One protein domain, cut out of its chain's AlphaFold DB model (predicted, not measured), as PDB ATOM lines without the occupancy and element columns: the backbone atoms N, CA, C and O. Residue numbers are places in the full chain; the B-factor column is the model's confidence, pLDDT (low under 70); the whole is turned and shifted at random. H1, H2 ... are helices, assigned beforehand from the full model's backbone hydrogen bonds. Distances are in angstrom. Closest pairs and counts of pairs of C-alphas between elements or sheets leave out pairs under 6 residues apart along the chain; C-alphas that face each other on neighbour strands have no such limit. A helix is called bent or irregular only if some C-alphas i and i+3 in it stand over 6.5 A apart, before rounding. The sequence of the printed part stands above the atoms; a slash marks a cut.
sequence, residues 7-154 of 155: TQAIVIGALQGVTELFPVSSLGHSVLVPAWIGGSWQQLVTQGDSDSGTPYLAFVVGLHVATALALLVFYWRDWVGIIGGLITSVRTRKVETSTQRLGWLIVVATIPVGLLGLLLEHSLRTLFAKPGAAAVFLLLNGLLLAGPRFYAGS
ATOM      1  N   THR A   7     -45.997  24.219  39.016       91.31
ATOM      2  CA  THR A   7     -44.909  25.189  38.839       91.31
ATOM      3  C   THR A   7     -44.349  25.150  37.419       91.31
ATOM      4  O   THR A   7     -44.213  26.195  36.787       91.31
ATOM      5  N   GLN A   8     -44.070  23.957  36.884       90.75
ATOM      6  CA  GLN A   8     -43.608  23.804  35.502       90.75
ATOM      7  C   GLN A   8     -44.662  24.284  34.501       90.75
ATOM      8  O   GLN A   8     -44.329  25.006  33.567       90.75
ATOM      9  N   ALA A   9     -45.934  23.951  34.723       91.50
ATOM     10  CA  ALA A   9     -47.030  24.387  33.866       91.50
ATOM     11  C   ALA A   9     -47.182  25.917  33.847       91.50
ATOM     12  O   ALA A   9     -47.336  26.495  32.775       91.50
ATOM     13  N   ILE A  10     -47.086  26.586  35.001       93.19
ATOM     14  CA  ILE A  10     -47.162  28.052  35.095       93.19
ATOM     15  C   ILE A  10     -45.982  28.705  34.371       93.19
ATOM     16  O   ILE A  10     -46.184  29.628  33.586       93.19
ATOM     17  N   VAL A  11     -44.758  28.220  34.597       92.94
ATOM     18  CA  VAL A  11     -43.550  28.784  33.975       92.94
ATOM     19  C   VAL A  11     -43.580  28.617  32.457       92.94
ATOM     20  O   VAL A  11     -43.340  29.581  31.735       92.94
ATOM     21  N   ILE A  12     -43.914  27.422  31.961       92.38
ATOM     22  CA  ILE A  12     -44.009  27.167  30.517       92.38
ATOM     23  C   ILE A  12     -45.197  27.907  29.902       92.38
ATOM     24  O   ILE A  12     -45.064  28.462  28.817       92.38
ATOM     25  N   GLY A  13     -46.327  27.997  30.606       93.00
ATOM     26  CA  GLY A  13     -47.477  28.796  30.183       93.00
ATOM     27  C   GLY A  13     -47.133  30.276  30.021       93.00
ATOM     28  O   GLY A  13     -47.452  30.871  28.995       93.00
ATOM     29  N   ALA A  14     -46.427  30.859  30.994       92.50
ATOM     30  CA  ALA A  14     -45.964  32.241  30.924       92.50
ATOM     31  C   ALA A  14     -44.942  32.443  29.794       92.50
ATOM     32  O   ALA A  14     -45.070  33.389  29.018       92.50
ATOM     33  N   LEU A  15     -43.967  31.537  29.661       92.81
ATOM     34  CA  LEU A  15     -42.981  31.568  28.580       92.81
ATOM     35  C   LEU A  15     -43.666  31.532  27.212       92.81
ATOM     36  O   LEU A  15     -43.386  32.380  26.369       92.81
ATOM     37  N   GLN A  16     -44.587  30.592  27.002       92.31
ATOM     38  CA  GLN A  16     -45.347  30.454  25.764       92.31
ATOM     39  C   GLN A  16     -46.184  31.707  25.490       92.31
ATOM     40  O   GLN A  16     -46.103  32.260  24.402       92.31
ATOM     41  N   GLY A  17     -46.933  32.204  26.479       90.88
ATOM     42  CA  GLY A  17     -47.774  33.392  26.326       90.88
ATOM     43  C   GLY A  17     -46.986  34.647  25.944       90.88
ATOM     44  O   GLY A  17     -47.429  35.409  25.091       90.88
ATOM     45  N   VAL A  18     -45.798  34.844  26.525       91.12
ATOM     46  CA  VAL A  18     -44.920  35.970  26.173       91.12
ATOM     47  C   VAL A  18     -44.288  35.751  24.801       91.12
ATOM     48  O   VAL A  18     -44.364  36.629  23.948       91.12
ATOM     49  N   THR A  19     -43.666  34.594  24.571       90.06
ATOM     50  CA  THR A  19     -42.909  34.324  23.337       90.06
ATOM     51  C   THR A  19     -43.786  34.213  22.096       90.06
ATOM     52  O   THR A  19     -43.286  34.480  21.013       90.06
ATOM     53  N   GLU A  20     -45.071  33.880  22.230       89.12
ATOM     54  CA  GLU A  20     -46.027  33.854  21.114       89.12
ATOM     55  C   GLU A  20     -46.298  35.254  20.542       89.12
ATOM     56  O   GLU A  20     -46.547  35.408  19.349       89.12
ATOM     57  N   LEU A  21     -46.228  36.293  21.381       86.25
ATOM     58  CA  LEU A  21     -46.480  37.679  20.971       86.25
ATOM     59  C   LEU A  21     -45.293  38.312  20.238       86.25
ATOM     60  O   LEU A  21     -45.442  39.360  19.607       86.25
ATOM     61  N   PHE A  22     -44.115  37.695  20.318       85.88
ATOM     62  CA  PHE A  22     -42.903  38.166  19.662       85.88
ATOM     63  C   PHE A  22     -42.478  37.184  18.566       85.88
ATOM     64  O   PHE A  22     -42.685  35.981  18.692       85.88
ATOM     65  N   PRO A  23     -41.811  37.645  17.496       81.12
ATOM     66  CA  PRO A  23     -41.348  36.770  16.419       81.12
ATOM     67  C   PRO A  23     -40.102  35.953  16.828       81.12
ATOM     68  O   PRO A  23     -39.119  35.893  16.103       81.12
ATOM     69  N   VAL A  24     -40.102  35.322  18.004       82.50
ATOM     70  CA  VAL A  24     -38.934  34.640  18.592       82.50
ATOM     71  C   VAL A  24     -39.048  33.113  18.589       82.50
ATOM     72  O   VAL A  24     -38.186  32.454  19.149       82.50
ATOM     73  N   SER A  25     -40.056  32.535  17.922       83.88
ATOM     74  CA  SER A  25     -40.349  31.088  17.890       83.88
ATOM     75  C   SER A  25     -40.594  30.498  19.287       83.88
ATOM     76  O   SER A  25     -39.689  30.033  19.989       83.88
ATOM     77  N   SER A  26     -41.862  30.518  19.692       84.69
ATOM     78  CA  SER A  26     -42.336  30.056  20.997       84.69
ATOM     79  C   SER A  26     -42.112  28.554  21.215       84.69
ATOM     80  O   SER A  26     -41.591  28.153  22.256       84.69
ATOM     81  N   LEU A  27     -42.363  27.720  20.196       82.12
ATOM     82  CA  LEU A  27     -42.064  26.279  20.224       82.12
ATOM     83  C   LEU A  27     -40.586  25.988  20.508       82.12
ATOM     84  O   LEU A  27     -40.276  25.089  21.290       82.12
ATOM     85  N   GLY A  28     -39.673  26.758  19.909       82.69
ATOM     86  CA  GLY A  28     -38.242  26.595  20.144       82.69
ATOM     87  C   GLY A  28     -37.874  26.835  21.608       82.69
ATOM     88  O   GLY A  28     -37.155  26.035  22.202       82.69
ATOM     89  N   HIS A  29     -38.422  27.886  22.218       86.12
ATOM     90  CA  HIS A  29     -38.196  28.201  23.630       86.12
ATOM     91  C   HIS A  29     -38.830  27.163  24.562       86.12
ATOM     92  O   HIS A  29     -38.184  26.721  25.512       86.12
ATOM     93  N   SER A  30     -40.043  26.704  24.256       84.81
ATOM     94  CA  SER A  30     -40.747  25.668  25.017       84.81
ATOM     95  C   SER A  30     -40.051  24.302  24.969       84.81
ATOM     96  O   SER A  30     -40.266  23.484  25.856       84.81
ATOM     97  N   VAL A  31     -39.178  24.038  23.992       84.81
ATOM     98  CA  VAL A  31     -38.342  22.822  23.962       84.81
ATOM     99  C   VAL A  31     -36.951  23.066  24.560       84.81
ATOM    100  O   VAL A  31     -36.442  22.234  25.312       84.81
ATOM    101  N   LEU A  32     -36.333  24.210  24.259       84.25
ATOM    102  CA  LEU A  32     -34.947  24.506  24.626       84.25
ATOM    103  C   LEU A  32     -34.785  24.896  26.100       84.25
ATOM    104  O   LEU A  32     -33.829  24.457  26.736       84.25
ATOM    105  N   VAL A  33     -35.712  25.678  26.664       87.38
ATOM    106  CA  VAL A  33     -35.634  26.130  28.065       87.38
ATOM    107  C   VAL A  33     -35.673  24.944  29.041       87.38
ATOM    108  O   VAL A  33     -34.770  24.857  29.876       87.38
ATOM    109  N   PRO A  34     -36.610  23.976  28.932       86.25
ATOM    110  CA  PRO A  34     -36.584  22.793  29.792       86.25
ATOM    111  C   PRO A  34     -35.330  21.931  29.604       86.25
ATOM    112  O   PRO A  34     -34.783  21.421  30.582       86.25
ATOM    113  N   ALA A  35     -34.856  21.786  28.360       85.25
ATOM    114  CA  ALA A  35     -33.649  21.024  28.052       85.25
ATOM    115  C   ALA A  35     -32.390  21.652  28.673       85.25
ATOM    116  O   ALA A  35     -31.511  20.925  29.127       85.25
ATOM    117  N   TRP A  36     -32.316  22.986  28.721       86.50
ATOM    118  CA  TRP A  36     -31.187  23.723  29.288       86.50
ATOM    119  C   TRP A  36     -31.182  23.740  30.821       86.50
ATOM    120  O   TRP A  36     -30.123  23.600  31.424       86.50
ATOM    121  N   ILE A  37     -32.355  23.858  31.459       87.56
ATOM    122  CA  ILE A  37     -32.483  23.819  32.930       87.56
ATOM    123  C   ILE A  37     -32.066  22.448  33.496       87.56
ATOM    124  O   ILE A  37     -31.529  22.372  34.601       87.56
ATOM    125  N   GLY A  38     -32.279  21.362  32.747       83.69
ATOM    126  CA  GLY A  38     -31.850  20.023  33.150       83.69
ATOM    127  C   GLY A  38     -32.762  19.353  34.187       83.69
ATOM    128  O   GLY A  38     -33.854  19.825  34.517       83.69
ATOM    129  N   GLY A  39     -32.334  18.191  34.689       86.06
ATOM    130  CA  GLY A  39     -33.045  17.451  35.738       86.06
ATOM    131  C   GLY A  39     -34.477  17.058  35.349       86.06
ATOM    132  O   GLY A  39     -34.712  16.500  34.275       86.06
ATOM    133  N   SER A  40     -35.448  17.361  36.218       83.88
ATOM    134  CA  SER A  40     -36.871  17.065  35.978       83.88
ATOM    135  C   SER A  40     -37.491  17.870  34.828       83.88
ATOM    136  O   SER A  40     -38.558  17.501  34.347       83.88
ATOM    137  N   TRP A  41     -36.850  18.954  34.376       86.25
ATOM    138  CA  TRP A  41     -37.315  19.767  33.248       86.25
ATOM    139  C   TRP A  41     -36.901  19.167  31.915       86.25
ATOM    140  O   TRP A  41     -37.720  19.072  31.007       86.25
ATOM    141  N   GLN A  42     -35.664  18.680  31.817       82.31
ATOM    142  CA  GLN A  42     -35.209  17.962  30.629       82.31
ATOM    143  C   GLN A  42     -36.061  16.711  30.403       82.31
ATOM    144  O   GLN A  42     -36.441  16.425  29.274       82.31
ATOM    145  N   GLN A  43     -36.449  16.023  31.479       79.06
ATOM    146  CA  GLN A  43     -37.359  14.881  31.415       79.06
ATOM    147  C   GLN A  43     -38.722  15.210  30.781       79.06
ATOM    148  O   GLN A  43     -39.309  14.323  30.172       79.06
ATOM    149  N   LEU A  44     -39.205  16.460  30.842       77.31
ATOM    150  CA  LEU A  44     -40.449  16.867  30.166       77.31
ATOM    151  C   LEU A  44     -40.350  16.756  28.639       77.31
ATOM    152  O   LEU A  44     -41.345  16.473  27.975       77.31
ATOM    153  N   VAL A  45     -39.154  16.987  28.092       76.75
ATOM    154  CA  VAL A  45     -38.882  17.016  26.648       76.75
ATOM    155  C   VAL A  45     -38.173  15.760  26.142       76.75
ATOM    156  O   VAL A  45     -38.276  15.464  24.958       76.75
ATOM    157  N   THR A  46     -37.489  15.000  27.004       68.06
ATOM    158  CA  THR A  46     -36.770  13.770  26.620       68.06
ATOM    159  C   THR A  46     -37.521  12.474  26.913       68.06
ATOM    160  O   THR A  46     -37.225  11.462  26.285       68.06
ATOM    161  N   GLN A  47     -38.491  12.452  27.836       59.03
ATOM    162  CA  GLN A  47     -39.309  11.256  28.084       59.03
ATOM    163  C   GLN A  47     -40.384  11.131  26.995       59.03
ATOM    164  O   GLN A  47     -41.522  11.558  27.191       59.03
ATOM    165  N   GLY A  48     -40.036  10.599  25.818       50.53
ATOM    166  CA  GLY A  48     -40.988  10.622  24.708       50.53
ATOM    167  C   GLY A  48     -40.594   9.966  23.393       50.53
ATOM    168  O   GLY A  48     -40.985  10.490  22.358       50.53
ATOM    169  N   ASP A  49     -39.892   8.833  23.405       47.84
ATOM    170  CA  ASP A  49     -39.667   8.005  22.202       47.84
ATOM    171  C   ASP A  49     -40.890   7.120  21.860       47.84
ATOM    172  O   ASP A  49     -40.761   5.933  21.573       47.84
ATOM    173  N   SER A  50     -42.108   7.664  21.935       49.34
ATOM    174  CA  SER A  50     -43.330   6.926  21.579       49.34
ATOM    175  C   SER A  50     -44.151   7.689  20.543       49.34
ATOM    176  O   SER A  50     -44.517   8.846  20.769       49.34
ATOM    177  N   ASP A  51     -44.485   7.005  19.447       51.41
ATOM    178  CA  ASP A  51     -45.159   7.512  18.238       51.41
ATOM    179  C   ASP A  51     -46.495   8.251  18.480       51.41
ATOM    180  O   ASP A  51     -46.983   8.960  17.603       51.41
ATOM    181  N   SER A  52     -47.087   8.148  19.676       50.22
ATOM    182  CA  SER A  52     -48.380   8.750  20.038       50.22
ATOM    183  C   SER A  52     -48.316  10.188  20.586       50.22
ATOM    184  O   SER A  52     -49.353  10.770  20.900       50.22
ATOM    185  N   GLY A  53     -47.127  10.791  20.698       58.44
ATOM    186  CA  GLY A  53     -46.947  12.139  21.251       58.44
ATOM    187  C   GLY A  53     -46.936  12.185  22.785       58.44
ATOM    188  O   GLY A  53     -47.543  11.360  23.464       58.44
ATOM    189  N   THR A  54     -46.201  13.152  23.347       69.25
ATOM    190  CA  THR A  54     -45.989  13.255  24.799       69.25
ATOM    191  C   THR A  54     -47.074  14.092  25.488       69.25
ATOM    192  O   THR A  54     -47.606  15.028  24.879       69.25
ATOM    193  N   PRO A  55     -47.368  13.846  26.784       78.00
ATOM    194  CA  PRO A  55     -48.234  14.719  27.582       78.00
ATOM    195  C   PRO A  55     -47.759  16.178  27.592       78.00
ATOM    196  O   PRO A  55     -48.573  17.099  27.596       78.00
ATOM    197  N   TYR A  56     -46.440  16.391  27.542       82.50
ATOM    198  CA  TYR A  56     -45.842  17.718  27.447       82.50
ATOM    199  C   TYR A  56     -46.167  18.411  26.120       82.50
ATOM    200  O   TYR A  56     -46.581  19.568  26.111       82.50
ATOM    201  N   LEU A  57     -46.048  17.707  24.993       80.62
ATOM    202  CA  LEU A  57     -46.378  18.270  23.687       80.62
ATOM    203  C   LEU A  57     -47.876  18.571  23.567       80.62
ATOM    204  O   LEU A  57     -48.242  19.619  23.046       80.62
ATOM    205  N   ALA A  58     -48.741  17.702  24.099       84.00
ATOM    206  CA  ALA A  58     -50.177  17.972  24.181       84.00
ATOM    207  C   ALA A  58     -50.474  19.233  25.014       84.00
ATOM    208  O   ALA A  58     -51.299  20.053  24.616       84.00
ATOM    209  N   PHE A  59     -49.758  19.432  26.125       88.06
ATOM    210  CA  PHE A  59     -49.840  20.654  26.924       88.06
ATOM    211  C   PHE A  59     -49.388  21.899  26.141       88.06
ATOM    212  O   PHE A  59     -50.115  22.888  26.115       88.06
ATOM    213  N   VAL A  60     -48.250  21.852  25.438       88.94
ATOM    214  CA  VAL A  60     -47.752  22.972  24.608       88.94
ATOM    215  C   VAL A  60     -48.717  23.316  23.468       88.94
ATOM    216  O   VAL A  60     -48.949  24.495  23.194       88.94
ATOM    217  N   VAL A  61     -49.320  22.308  22.828       88.38
ATOM    218  CA  VAL A  61     -50.386  22.506  21.831       88.38
ATOM    219  C   VAL A  61     -51.606  23.166  22.475       88.38
ATOM    220  O   VAL A  61     -52.143  24.125  21.928       88.38
ATOM    221  N   GLY A  62     -52.013  22.715  23.663       91.75
ATOM    222  CA  GLY A  62     -53.090  23.343  24.431       91.75
ATOM    223  C   GLY A  62     -52.814  24.818  24.742       91.75
ATOM    224  O   GLY A  62     -53.705  25.651  24.589       91.75
ATOM    225  N   LEU A  63     -51.575  25.165  25.102       92.81
ATOM    226  CA  LEU A  63     -51.171  26.556  25.309       92.81
ATOM    227  C   LEU A  63     -51.250  27.386  24.020       92.81
ATOM    228  O   LEU A  63     -51.734  28.512  24.083       92.81
ATOM    229  N   HIS A  64     -50.850  26.842  22.863       92.00
ATOM    230  CA  HIS A  64     -51.020  27.524  21.567       92.00
ATOM    231  C   HIS A  64     -52.492  27.785  21.247       92.00
ATOM    232  O   HIS A  64     -52.855  28.858  20.775       92.00
ATOM    233  N   VAL A  65     -53.367  26.813  21.514       93.94
ATOM    234  CA  VAL A  65     -54.812  26.999  21.324       93.94
ATOM    235  C   VAL A  65     -55.338  28.081  22.270       93.94
ATOM    236  O   VAL A  65     -56.137  28.917  21.854       93.94
ATOM    237  N   ALA A  66     -54.867  28.113  23.519       94.81
ATOM    238  CA  ALA A  66     -55.252  29.134  24.487       94.81
ATOM    239  C   ALA A  66     -54.794  30.544  24.071       94.81
ATOM    240  O   ALA A  66     -55.589  31.480  24.146       94.81
ATOM    241  N   THR A  67     -53.555  30.711  23.592       93.25
ATOM    242  CA  THR A  67     -53.062  32.007  23.094       93.25
ATOM    243  C   THR A  67     -53.784  32.432  21.817       93.25
ATOM    244  O   THR A  67     -54.194  33.587  21.713       93.25
ATOM    245  N   ALA A  68     -54.035  31.510  20.882       93.12
ATOM    246  CA  ALA A  68     -54.827  31.785  19.685       93.12
ATOM    247  C   ALA A  68     -56.251  32.236  20.043       93.12
ATOM    248  O   ALA A  68     -56.730  33.245  19.526       93.12
ATOM    249  N   LEU A  69     -56.910  31.543  20.976       96.25
ATOM    250  CA  LEU A  69     -58.236  31.922  21.459       96.25
ATOM    251  C   LEU A  69     -58.221  33.299  22.132       96.25
ATOM    252  O   LEU A  69     -59.102  34.113  21.862       96.25
ATOM    253  N   ALA A  70     -57.215  33.586  22.961       94.88
ATOM    254  CA  ALA A  70     -57.062  34.896  23.588       94.88
ATOM    255  C   ALA A  70     -56.955  36.016  22.539       94.88
ATOM    256  O   ALA A  70     -57.627  37.038  22.673       94.88
ATOM    257  N   LEU A  71     -56.187  35.809  21.463       94.31
ATOM    258  CA  LEU A  71     -56.068  36.770  20.360       94.31
ATOM    259  C   LEU A  71     -57.368  36.909  19.554       94.31
ATOM    260  O   LEU A  71     -57.737  38.027  19.192       94.31
ATOM    261  N   LEU A  72     -58.089  35.814  19.297       95.38
ATOM    262  CA  LEU A  72     -59.397  35.853  18.629       95.38
ATOM    263  C   LEU A  72     -60.418  36.662  19.435       95.38
ATOM    264  O   LEU A  72     -61.142  37.475  18.862       95.38
ATOM    265  N   VAL A  73     -60.460  36.463  20.755       97.56
ATOM    266  CA  VAL A  73     -61.348  37.208  21.660       97.56
ATOM    267  C   VAL A  73     -60.921  38.670  21.758       97.56
ATOM    268  O   VAL A  73     -61.771  39.554  21.700       97.56
ATOM    269  N   PHE A  74     -59.623  38.948  21.875       96.50
ATOM    270  CA  PHE A  74     -59.111  40.314  21.975       96.50
ATOM    271  C   PHE A  74     -59.430  41.139  20.717       96.50
ATOM    272  O   PHE A  74     -59.977  42.234  20.823       96.50
ATOM    273  N   TYR A  75     -59.181  40.581  19.527       96.44
ATOM    274  CA  TYR A  75     -59.425  41.229  18.230       96.44
ATOM    275  C   TYR A  75     -60.794  40.886  17.621       96.44
ATOM    276  O   TYR A  75     -60.981  40.962  16.406       96.44
ATOM    277  N   TRP A  76     -61.781  40.488  18.433       97.88
ATOM    278  CA  TRP A  76     -63.051  39.958  17.919       97.88
ATOM    279  C   TRP A  76     -63.767  40.920  16.960       97.88
ATOM    280  O   TRP A  76     -64.341  40.490  15.962       97.88
ATOM    281  N   ARG A  77     -63.707  42.234  17.222       97.69
ATOM    282  CA  ARG A  77     -64.336  43.263  16.374       97.69
ATOM    283  C   ARG A  77     -63.658  43.361  15.012       97.69
ATOM    284  O   ARG A  77     -64.353  43.478  14.002       97.69
ATOM    285  N   ASP A  78     -62.332  43.275  14.982       96.75
ATOM    286  CA  ASP A  78     -61.559  43.282  13.741       96.75
ATOM    287  C   ASP A  78     -61.872  42.036  12.915       96.75
ATOM    288  O   ASP A  78     -62.126  42.141  11.716       96.75
ATOM    289  N   TRP A  79     -61.983  40.873  13.565       97.19
ATOM    290  CA  TRP A  79     -62.406  39.635  12.913       97.19
ATOM    291  C   TRP A  79     -63.805  39.735  12.310       97.19
ATOM    292  O   TRP A  79     -63.986  39.370  11.148       97.19
ATOM    293  N   VAL A  80     -64.786  40.283  13.038       97.56
ATOM    294  CA  VAL A  80     -66.130  40.524  12.483       97.56
ATOM    295  C   VAL A  80     -66.056  41.444  11.260       97.56
ATOM    296  O   VAL A  80     -66.703  41.168  10.249       97.56
ATOM    297  N   GLY A  81     -65.238  42.499  11.311       97.06
ATOM    298  CA  GLY A  81     -65.021  43.401  10.180       97.06
ATOM    299  C   GLY A  81     -64.402  42.706   8.964       97.06
ATOM    300  O   GLY A  81     -64.892  42.868   7.846       97.06
ATOM    301  N   ILE A  82     -63.362  41.899   9.173       96.81
ATOM    302  CA  ILE A  82     -62.672  41.138   8.122       96.81
ATOM    303  C   ILE A  82     -63.618  40.120   7.477       96.81
ATOM    304  O   ILE A  82     -63.728  40.074   6.249       96.81
ATOM    305  N   ILE A  83     -64.343  39.340   8.285       96.69
ATOM    306  CA  ILE A  83     -65.298  38.330   7.808       96.69
ATOM    307  C   ILE A  83     -66.456  39.000   7.059       96.69
ATOM    308  O   ILE A  83     -66.804  38.582   5.955       96.69
ATOM    309  N   GLY A  84     -67.020  40.081   7.606       96.81
ATOM    310  CA  GLY A  84     -68.055  40.870   6.932       96.81
ATOM    311  C   GLY A  84     -67.567  41.465   5.607       96.81
ATOM    312  O   GLY A  84     -68.299  41.457   4.612       96.81
ATOM    313  N   GLY A  85     -66.309  41.913   5.563       95.19
ATOM    314  CA  GLY A  85     -65.622  42.346   4.350       95.19
ATOM    315  C   GLY A  85     -65.570  41.236   3.303       95.19
ATOM    316  O   GLY A  85     -66.055  41.431   2.189       95.19
ATOM    317  N   LEU A  86     -65.065  40.055   3.664       95.94
ATOM    318  CA  LEU A  86     -65.012  38.888   2.777       95.94
ATOM    319  C   LEU A  86     -66.387  38.530   2.204       95.94
ATOM    320  O   LEU A  86     -66.532  38.426   0.987       95.94
ATOM    321  N   ILE A  87     -67.411  38.415   3.054       96.38
ATOM    322  CA  ILE A  87     -68.777  38.074   2.628       96.38
ATOM    323  C   ILE A  87     -69.315  39.117   1.643       96.38
ATOM    324  O   ILE A  87     -69.853  38.770   0.589       96.38
ATOM    325  N   THR A  88     -69.150  40.402   1.962       96.62
ATOM    326  CA  THR A  88     -69.623  41.493   1.101       96.62
ATOM    327  C   THR A  88     -68.893  41.486  -0.236       96.62
ATOM    328  O   THR A  88     -69.540  41.606  -1.272       96.62
ATOM    329  N   SER A  89     -67.574  41.279  -0.227       95.88
ATOM    330  CA  SER A  89     -66.747  41.218  -1.433       95.88
ATOM    331  C   SER A  89     -67.154  40.078  -2.364       95.88
ATOM    332  O   SER A  89     -67.273  40.277  -3.574       95.88
ATOM    333  N   VAL A  90     -67.438  38.897  -1.808       95.56
ATOM    334  CA  VAL A  90     -67.944  37.750  -2.574       95.56
ATOM    335  C   VAL A  90     -69.327  38.054  -3.155       95.56
ATOM    336  O   VAL A  90     -69.569  37.795  -4.334       95.56
ATOM    337  N   ARG A  91     -70.228  38.653  -2.365       96.06
ATOM    338  CA  ARG A  91     -71.597  38.981  -2.798       96.06
ATOM    339  C   ARG A  91     -71.626  40.022  -3.916       96.06
ATOM    340  O   ARG A  91     -72.393  39.867  -4.862       96.06
ATOM    341  N   THR A  92     -70.825  41.079  -3.813       95.12
ATOM    342  CA  THR A  92     -70.763  42.151  -4.820       95.12
ATOM    343  C   THR A  92     -69.798  41.841  -5.962       95.12
ATOM    344  O   THR A  92     -69.799  42.562  -6.958       95.12
ATOM    345  N   ARG A  93     -68.997  40.772  -5.837       92.75
ATOM    346  CA  ARG A  93     -67.907  40.385  -6.751       92.75
ATOM    347  C   ARG A  93     -66.889  41.504  -6.983       92.75
ATOM    348  O   ARG A  93     -66.347  41.644  -8.078       92.75
ATOM    349  N   LYS A  94     -66.644  42.316  -5.955       92.56
ATOM    350  CA  LYS A  94     -65.707  43.442  -5.996       92.56
ATOM    351  C   LYS A  94     -64.873  43.501  -4.720       92.56
ATOM    352  O   LYS A  94     -65.327  43.096  -3.651       92.56
ATOM    353  N   VAL A  95     -63.649  44.005  -4.841       93.38
ATOM    354  CA  VAL A  95     -62.749  44.296  -3.715       93.38
ATOM    355  C   VAL A  95     -62.435  45.783  -3.782       93.38
ATOM    356  O   VAL A  95     -61.601  46.207  -4.574       93.38
ATOM    357  N   GLU A  96     -63.147  46.574  -2.992       93.44
ATOM    358  CA  GLU A  96     -63.074  48.040  -3.026       93.44
ATOM    359  C   GLU A  96     -62.464  48.602  -1.740       93.44
ATOM    360  O   GLU A  96     -61.782  49.624  -1.776       93.44
ATOM    361  N   THR A  97     -62.657  47.929  -0.601       94.75
ATOM    362  CA  THR A  97     -62.166  48.416   0.695       94.75
ATOM    363  C   THR A  97     -60.881  47.721   1.137       94.75
ATOM    364  O   THR A  97     -60.603  46.566   0.794       94.75
ATOM    365  N   SER A  98     -60.098  48.414   1.967       94.19
ATOM    366  CA  SER A  98     -58.898  47.855   2.597       94.19
ATOM    367  C   SER A  98     -59.210  46.606   3.427       94.19
ATOM    368  O   SER A  98     -58.462  45.636   3.350       94.19
ATOM    369  N   THR A  99     -60.339  46.578   4.142       93.62
ATOM    370  CA  THR A  99     -60.785  45.422   4.938       93.62
ATOM    371  C   THR A  99     -61.106  44.203   4.068       93.62
ATOM    372  O   THR A  99     -60.729  43.086   4.414       93.62
ATOM    373  N   GLN A 100     -61.744  44.398   2.907       95.88
ATOM    374  CA  GLN A 100     -61.994  43.318   1.943       95.88
ATOM    375  C   GLN A 100     -60.687  42.752   1.391       95.88
ATOM    376  O   GLN A 100     -60.502  41.535   1.344       95.88
ATOM    377  N   ARG A 101     -59.760  43.638   1.006       96.00
ATOM    378  CA  ARG A 101     -58.439  43.238   0.517       96.00
ATOM    379  C   ARG A 101     -57.659  42.480   1.588       96.00
ATOM    380  O   ARG A 101     -57.073  41.451   1.275       96.00
ATOM    381  N   LEU A 102     -57.681  42.955   2.834       95.75
ATOM    382  CA  LEU A 102     -57.043  42.287   3.967       95.75
ATOM    383  C   LEU A 102     -57.599  40.874   4.166       95.75
ATOM    384  O   LEU A 102     -56.820  39.936   4.299       95.75
ATOM    385  N   GLY A 103     -58.921  40.700   4.115       95.56
ATOM    386  CA  GLY A 103     -59.540  39.380   4.217       95.56
ATOM    387  C   GLY A 103     -59.052  38.408   3.142       95.56
ATOM    388  O   GLY A 103     -58.678  37.281   3.454       95.56
ATOM    389  N   TRP A 104     -58.985  38.847   1.883       96.81
ATOM    390  CA  TRP A 104     -58.462  38.010   0.798       96.81
ATOM    391  C   TRP A 104     -56.971  37.709   0.944       96.81
ATOM    392  O   TRP A 104     -56.555  36.583   0.678       96.81
ATOM    393  N   LEU A 105     -56.171  38.678   1.397       96.19
ATOM    394  CA  LEU A 105     -54.753  38.459   1.688       96.19
ATOM    395  C   LEU A 105     -54.563  37.401   2.776       96.19
ATOM    396  O   LEU A 105     -53.702  36.541   2.619       96.19
ATOM    397  N   ILE A 106     -55.390  37.417   3.826       95.12
ATOM    398  CA  ILE A 106     -55.382  36.380   4.865       95.12
ATOM    399  C   ILE A 106     -55.698  35.015   4.244       95.12
ATOM    400  O   ILE A 106     -54.917  34.088   4.413       95.12
ATOM    401  N   VAL A 107     -56.773  34.895   3.458       95.19
ATOM    402  CA  VAL A 107     -57.146  33.626   2.801       95.19
ATOM    403  C   VAL A 107     -56.007  33.085   1.930       95.19
ATOM    404  O   VAL A 107     -55.619  31.924   2.063       95.19
ATOM    405  N   VAL A 108     -55.438  33.928   1.065       96.00
ATOM    406  CA  VAL A 108     -54.346  33.540   0.161       96.00
ATOM    407  C   VAL A 108     -53.079  33.174   0.934       96.00
ATOM    408  O   VAL A 108     -52.387  32.246   0.533       96.00
ATOM    409  N   ALA A 109     -52.779  33.854   2.041       93.81
ATOM    410  CA  ALA A 109     -51.629  33.530   2.880       93.81
ATOM    411  C   ALA A 109     -51.825  32.222   3.666       93.81
ATOM    412  O   ALA A 109     -50.877  31.452   3.823       93.81
ATOM    413  N   THR A 110     -53.039  31.939   4.145       93.75
ATOM    414  CA  THR A 110     -53.317  30.765   4.985       93.75
ATOM    415  C   THR A 110     -53.388  29.464   4.186       93.75
ATOM    416  O   THR A 110     -52.945  28.437   4.694       93.75
ATOM    417  N   ILE A 111     -53.897  29.471   2.947       94.25
ATOM    418  CA  ILE A 111     -54.071  28.237   2.155       94.25
ATOM    419  C   ILE A 111     -52.745  27.479   1.937       94.25
ATOM    420  O   ILE A 111     -52.695  26.298   2.283       94.25
ATOM    421  N   PRO A 112     -51.658  28.095   1.423       92.25
ATOM    422  CA  PRO A 112     -50.392  27.392   1.218       92.25
ATOM    423  C   PRO A 112     -49.803  26.864   2.525       92.25
ATOM    424  O   PRO A 112     -49.319  25.737   2.568       92.25
ATOM    425  N   VAL A 113     -49.883  27.653   3.600       90.12
ATOM    426  CA  VAL A 113     -49.374  27.261   4.921       90.12
ATOM    427  C   VAL A 113     -50.162  26.075   5.476       90.12
ATOM    428  O   VAL A 113     -49.558  25.120   5.953       90.12
ATOM    429  N   GLY A 114     -51.492  26.088   5.360       90.06
ATOM    430  CA  GLY A 114     -52.350  24.981   5.783       90.06
ATOM    431  C   GLY A 114     -52.097  23.704   4.983       90.06
ATOM    432  O   GLY A 114     -51.975  22.631   5.566       90.06
ATOM    433  N   LEU A 115     -51.938  23.816   3.662       93.50
ATOM    434  CA  LEU A 115     -51.605  22.679   2.797       93.50
ATOM    435  C   LEU A 115     -50.240  22.078   3.145       93.50
ATOM    436  O   LEU A 115     -50.131  20.867   3.313       93.50
ATOM    437  N   LEU A 116     -49.210  22.913   3.298       91.25
ATOM    438  CA  LEU A 116     -47.885  22.460   3.724       91.25
ATOM    439  C   LEU A 116     -47.928  21.841   5.122       91.25
ATOM    440  O   LEU A 116     -47.271  20.831   5.349       91.25
ATOM    441  N   GLY A 117     -48.722  22.405   6.033       86.88
ATOM    442  CA  GLY A 117     -48.950  21.853   7.364       86.88
ATOM    443  C   GLY A 117     -49.506  20.432   7.308       86.88
ATOM    444  O   GLY A 117     -48.927  19.546   7.921       86.88
ATOM    445  N   LEU A 118     -50.556  20.194   6.515       89.06
ATOM    446  CA  LEU A 118     -51.151  18.862   6.345       89.06
ATOM    447  C   LEU A 118     -50.192  17.862   5.683       89.06
ATOM    448  O   LEU A 118     -50.172  16.691   6.048       89.06
ATOM    449  N   LEU A 119     -49.395  18.310   4.711       91.69
ATOM    450  CA  LEU A 119     -48.462  17.444   3.984       91.69
ATOM    451  C   LEU A 119     -47.192  17.123   4.783       91.69
ATOM    452  O   LEU A 119     -46.615  16.052   4.612       91.69
ATOM    453  N   LEU A 120     -46.730  18.051   5.626       88.88
ATOM    454  CA  LEU A 120     -45.442  17.966   6.319       88.88
ATOM    455  C   LEU A 120     -45.573  17.758   7.830       88.88
ATOM    456  O   LEU A 120     -44.545  17.711   8.504       88.88
ATOM    457  N   GLU A 121     -46.787  17.615   8.371       84.06
ATOM    458  CA  GLU A 121     -47.050  17.538   9.815       84.06
ATOM    459  C   GLU A 121     -46.096  16.569  10.523       84.06
ATOM    460  O   GLU A 121     -45.415  16.949  11.476       84.06
ATOM    461  N   HIS A 122     -46.005  15.331  10.030       80.81
ATOM    462  CA  HIS A 122     -45.196  14.283  10.650       80.81
ATOM    463  C   HIS A 122     -43.691  14.603  10.606       80.81
ATOM    464  O   HIS A 122     -42.985  14.486  11.612       80.81
ATOM    465  N   SER A 123     -43.202  15.081   9.460       81.75
ATOM    466  CA  SER A 123     -41.807  15.499   9.281       81.75
ATOM    467  C   SER A 123     -41.447  16.680  10.185       81.75
ATOM    468  O   SER A 123     -40.377  16.696  10.787       81.75
ATOM    469  N   LEU A 124     -42.343  17.659  10.332       76.19
ATOM    470  CA  LEU A 124     -42.117  18.819  11.196       76.19
ATOM    471  C   LEU A 124     -42.175  18.428  12.675       76.19
ATOM    472  O   LEU A 124     -41.315  18.851  13.444       76.19
ATOM    473  N   ARG A 125     -43.122  17.572  13.080       73.38
ATOM    474  CA  ARG A 125     -43.204  17.050  14.455       73.38
ATOM    475  C   ARG A 125     -41.922  16.343  14.874       73.38
ATOM    476  O   ARG A 125     -41.399  16.617  15.949       73.38
ATOM    477  N   THR A 126     -41.407  15.455  14.028       74.50
ATOM    478  CA  THR A 126     -40.181  14.693  14.316       74.50
ATOM    479  C   THR A 126     -38.933  15.574  14.300       74.50
ATOM    480  O   THR A 126     -38.022  15.366  15.106       74.50
ATOM    481  N   LEU A 127     -38.894  16.587  13.430       75.06
ATOM    482  CA  LEU A 127     -37.802  17.552  13.369       75.06
ATOM    483  C   LEU A 127     -37.776  18.450  14.614       75.06
ATOM    484  O   LEU A 127     -36.734  18.564  15.252       75.06
ATOM    485  N   PHE A 128     -38.909  19.040  15.001       69.25
ATOM    486  CA  PHE A 128     -38.986  19.985  16.122       69.25
ATOM    487  C   PHE A 128     -39.037  19.332  17.507       69.25
ATOM    488  O   PHE A 128     -38.779  20.010  18.499       69.25
ATOM    489  N   ALA A 129     -39.283  18.022  17.598       66.88
ATOM    490  CA  ALA A 129     -39.123  17.274  18.847       66.88
ATOM    491  C   ALA A 129     -37.658  17.206  19.320       66.88
ATOM    492  O   ALA A 129     -37.396  16.937  20.489       66.88
ATOM    493  N   LYS A 130     -36.688  17.460  18.430       74.19
ATOM    494  CA  LYS A 130     -35.256  17.411  18.745       74.19
ATOM    495  C   LYS A 130     -34.750  18.801  19.159       74.19
ATOM    496  O   LYS A 130     -34.719  19.698  18.310       74.19
ATOM    497  N   PRO A 131     -34.243  18.990  20.397       73.81
ATOM    498  CA  PRO A 131     -33.741  20.290  20.860       73.81
ATOM    499  C   PRO A 131     -32.662  20.902  19.954       73.81
ATOM    500  O   PRO A 131     -32.644  22.111  19.743       73.81
ATOM    501  N   GLY A 132     -31.796  20.070  19.361       78.31
ATOM    502  CA  GLY A 132     -30.757  20.533  18.434       78.31
ATOM    503  C   GLY A 132     -31.319  21.171  17.159       78.31
ATOM    504  O   GLY A 132     -30.848  22.226  16.741       78.31
ATOM    505  N   ALA A 133     -32.361  20.584  16.567       76.50
ATOM    506  CA  ALA A 133     -33.011  21.156  15.389       76.50
ATOM    507  C   ALA A 133     -33.751  22.457  15.737       76.50
ATOM    508  O   ALA A 133     -33.639  23.441  15.005       76.50
ATOM    509  N   ALA A 134     -34.437  22.496  16.886       77.69
ATOM    510  CA  ALA A 134     -35.088  23.705  17.383       77.69
ATOM    511  C   ALA A 134     -34.091  24.865  17.574       77.69
ATOM    512  O   ALA A 134     -34.372  25.990  17.162       77.69
ATOM    513  N   ALA A 135     -32.904  24.589  18.125       80.50
ATOM    514  CA  ALA A 135     -31.849  25.586  18.304       80.50
ATOM    515  C   ALA A 135     -31.329  26.154  16.970       80.50
ATOM    516  O   ALA A 135     -31.173  27.368  16.842       80.50
ATOM    517  N   VAL A 136     -31.109  25.304  15.957       84.38
ATOM    518  CA  VAL A 136     -30.688  25.753  14.616       84.38
ATOM    519  C   VAL A 136     -31.750  26.653  13.983       84.38
ATOM    520  O   VAL A 136     -31.422  27.732  13.492       84.38
ATOM    521  N   PHE A 137     -33.025  26.260  14.034       83.06
ATOM    522  CA  PHE A 137     -34.116  27.081  13.499       83.06
ATOM    523  C   PHE A 137     -34.270  28.413  14.239       83.06
ATOM    524  O   PHE A 137     -34.501  29.435  13.597       83.06
ATOM    525  N   LEU A 138     -34.103  28.428  15.563       82.12
ATOM    526  CA  LEU A 138     -34.098  29.656  16.361       82.12
ATOM    527  C   LEU A 138     -32.976  30.609  15.938       82.12
ATOM    528  O   LEU A 138     -33.223  31.801  15.757       82.12
ATOM    529  N   LEU A 139     -31.766  30.083  15.733       85.19
ATOM    530  CA  LEU A 139     -30.628  30.852  15.228       85.19
ATOM    531  C   LEU A 139     -30.914  31.436  13.844       85.19
ATOM    532  O   LEU A 139     -30.735  32.635  13.638       85.19
ATOM    533  N   LEU A 140     -31.404  30.616  12.912       86.06
ATOM    534  CA  LEU A 140     -31.753  31.064  11.562       86.06
ATOM    535  C   LEU A 140     -32.853  32.131  11.581       86.06
ATOM    536  O   LEU A 140     -32.733  33.139  10.887       86.06
ATOM    537  N   ASN A 141     -33.888  31.954  12.406       85.50
ATOM    538  CA  ASN A 141     -34.951  32.943  12.583       85.50
ATOM    539  C   ASN A 141     -34.401  34.266  13.143       85.50
ATOM    540  O   ASN A 141     -34.728  35.338  12.639       85.50
ATOM    541  N   GLY A 142     -33.507  34.199  14.135       82.75
ATOM    542  CA  GLY A 142     -32.826  35.374  14.679       82.75
ATOM    543  C   GLY A 142     -31.979  36.110  13.635       82.75
ATOM    544  O   GLY A 142     -32.056  37.334  13.539       82.75
ATOM    545  N   LEU A 143     -31.223  35.381  12.807       86.50
ATOM    546  CA  LEU A 143     -30.434  35.963  11.714       86.50
ATOM    547  C   LEU A 143     -31.323  36.614  10.648       86.50
ATOM    548  O   LEU A 143     -31.026  37.722  10.201       86.50
ATOM    549  N   LEU A 144     -32.431  35.968  10.276       85.75
ATOM    550  CA  LEU A 144     -33.398  36.514   9.326       85.75
ATOM    551  C   LEU A 144     -33.996  37.834   9.830       85.75
ATOM    552  O   LEU A 144     -34.082  38.797   9.073       85.75
ATOM    553  N   LEU A 145     -34.351  37.907  11.115       83.81
ATOM    554  CA  LEU A 145     -34.851  39.132  11.745       83.81
ATOM    555  C   LEU A 145     -33.777  40.215  11.892       83.81
ATOM    556  O   LEU A 145     -34.096  41.406  11.873       83.81
ATOM    557  N   ALA A 146     -32.508  39.830  12.029       81.38
ATOM    558  CA  ALA A 146     -31.390  40.765  12.078       81.38
ATOM    559  C   ALA A 146     -31.031  41.325  10.689       81.38
ATOM    560  O   ALA A 146     -30.591  42.470  10.593       81.38
ATOM    561  N   GLY A 147     -31.264  40.570   9.611       74.06
ATOM    562  CA  GLY A 147     -30.959  40.946   8.224       74.06
ATOM    563  C   GLY A 147     -31.436  42.349   7.807       74.06
ATOM    564  O   GLY A 147     -30.617  43.136   7.327       74.06
ATOM    565  N   PRO A 148     -32.710  42.729   8.042       72.06
ATOM    566  CA  PRO A 148     -33.209  44.073   7.750       72.06
ATOM    567  C   PRO A 148     -32.428  45.200   8.444       72.06
ATOM    568  O   PRO A 148     -32.307  46.288   7.885       72.06
ATOM    569  N   ARG A 149     -31.854  44.951   9.629       61.53
ATOM    570  CA  ARG A 149     -31.051  45.947  10.363       61.53
ATOM    571  C   ARG A 149     -29.698  46.203   9.696       61.53
ATOM    572  O   ARG A 149     -29.227  47.333   9.716       61.53
ATOM    573  N   PHE A 150     -29.109  45.193   9.055       58.19
ATOM    574  CA  PHE A 150     -27.856  45.340   8.306       58.19
ATOM    575  C   PHE A 150     -28.055  46.018   6.942       58.19
ATOM    576  O   PHE A 150     -27.170  46.731   6.481       58.19
ATOM    577  N   TYR A 151     -29.231  45.860   6.325       58.62
ATOM    578  CA  TYR A 151     -29.588  46.551   5.078       58.62
ATOM    579  C   TYR A 151     -30.011  48.013   5.278       58.62
ATOM    580  O   TYR A 151     -29.850  48.820   4.368       58.62
ATOM    581  N   ALA A 152     -30.551  48.368   6.446       57.44
ATOM    582  CA  ALA A 152     -30.957  49.740   6.756       57.44
ATOM    583  C   ALA A 152     -29.796  50.641   7.223       57.44
ATOM    584  O   ALA A 152     -29.926  51.856   7.162       57.44
ATOM    585  N   GLY A 153     -28.674  50.067   7.676       49.03
ATOM    586  CA  GLY A 153     -27.479  50.812   8.105       49.03
ATOM    587  C   GLY A 153     -26.468  51.125   6.994       49.03
ATOM    588  O   GLY A 153     -25.426  51.706   7.279       49.03
ATOM    589  N   SER A 154     -26.741  50.724   5.746       53.56
ATOM    590  CA  SER A 154     -25.883  50.974   4.576       53.56
ATOM    591  C   SER A 154     -26.417  52.068   3.638       53.56
ATOM    592  O   SER A 154     -25.968  52.169   2.494       53.56
TER     593      SER A 154
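This is residues 7 to 154 of the 155 residues of the protein "Bacitracin resistance BacA family protein" of Mycobacteroides abscessus MAB_091912_2446 (UniProt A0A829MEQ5). The model is a long open loop of helices: H4 and H5 make one side, H6 folds back from the far end as the other side, and H4 and H6 stay apart. At the other end H1, H2, H3 and the beginnings of H4 and H7 gather, and residues 146 to 154, of which 146 to 152 belong to H7, stick out as an arm. The printed part has 148 residues with seven named helices, H1 to H7 in chain order, and no named strand; the class is all helix. It is loose, with a radius of gyration of the C-alphas of 19.1 A and spans of 60 by 45 by 31 A.

H6, residues 98 to 128, is the longest helix and is irregular: C-alphas 119 and 122 are 8.1 A apart, and it has a kink of 76 degrees near residue 122. With residues 99 to 104 alone it touches H5, residues 76 to 92; their closest C-alphas, of Gly 85 and Gln 100, are 4.5 A apart. These two run opposite ways at a steep tilt of 69 degrees, only just short of about perpendicular. H6 and H7, residues 131 to 152, only just touch, with 3 pairs of C-alphas within 8 A, and only at the corner; the closest are Phe 128 and Ala 134, 5.5 A. H7 is only just irregular, with C-alphas 145 and 148 6.6 A apart. The hub is H2, residues 26 to 37. H7 touches H2 with residues 131 to 138 alone, closest at the C-alphas of Gly 28 and Ala 134, 5.1 A. H2 touches H3, residues 42 to 46, closest at the C-alphas of Ala 35 and Gln 42, 4.3 A. H2 forms a helical hairpin with H1, residues 7 to 20; the closest C-alphas, of Thr 19 and Ser 26, are 4.9 A apart. H1 touches H4, residues 55 to 74, at a steep tilt of 48 degrees; the closest C-alphas are Gly 17 and Thr 67, 6.4 A. Helix packing is mostly crossed, with no touching pair that is given a tilt at a shallow one. In H1, H3, H4 and H5 every O i to N i+4 pair is within hydrogen-bond range; in H2 it is 7 of 8, in H6 23 of 27, in H7 16 of 18.

H6 measures 36.8 A from first to last C-alpha, H7 32.8 A, H4 28.4 A, H5 24.1 A, H1 19.8 A, H2 16.7 A and H3 6.0 A. H1 begins at C-alpha 7 (-44.909, 25.189, 38.839), and H7 ends at C-alpha 152 (-30.957, 49.740, 6.756).

The two C-alphas farthest apart, of Gly 39 and Thr 92, are 60.6 A from each other. The printed part has no cut, and no link is long. The mean pLDDT of the printed part is 85.2; residues 46 to 54, 128 to 129 and 149 to 154 are under 70.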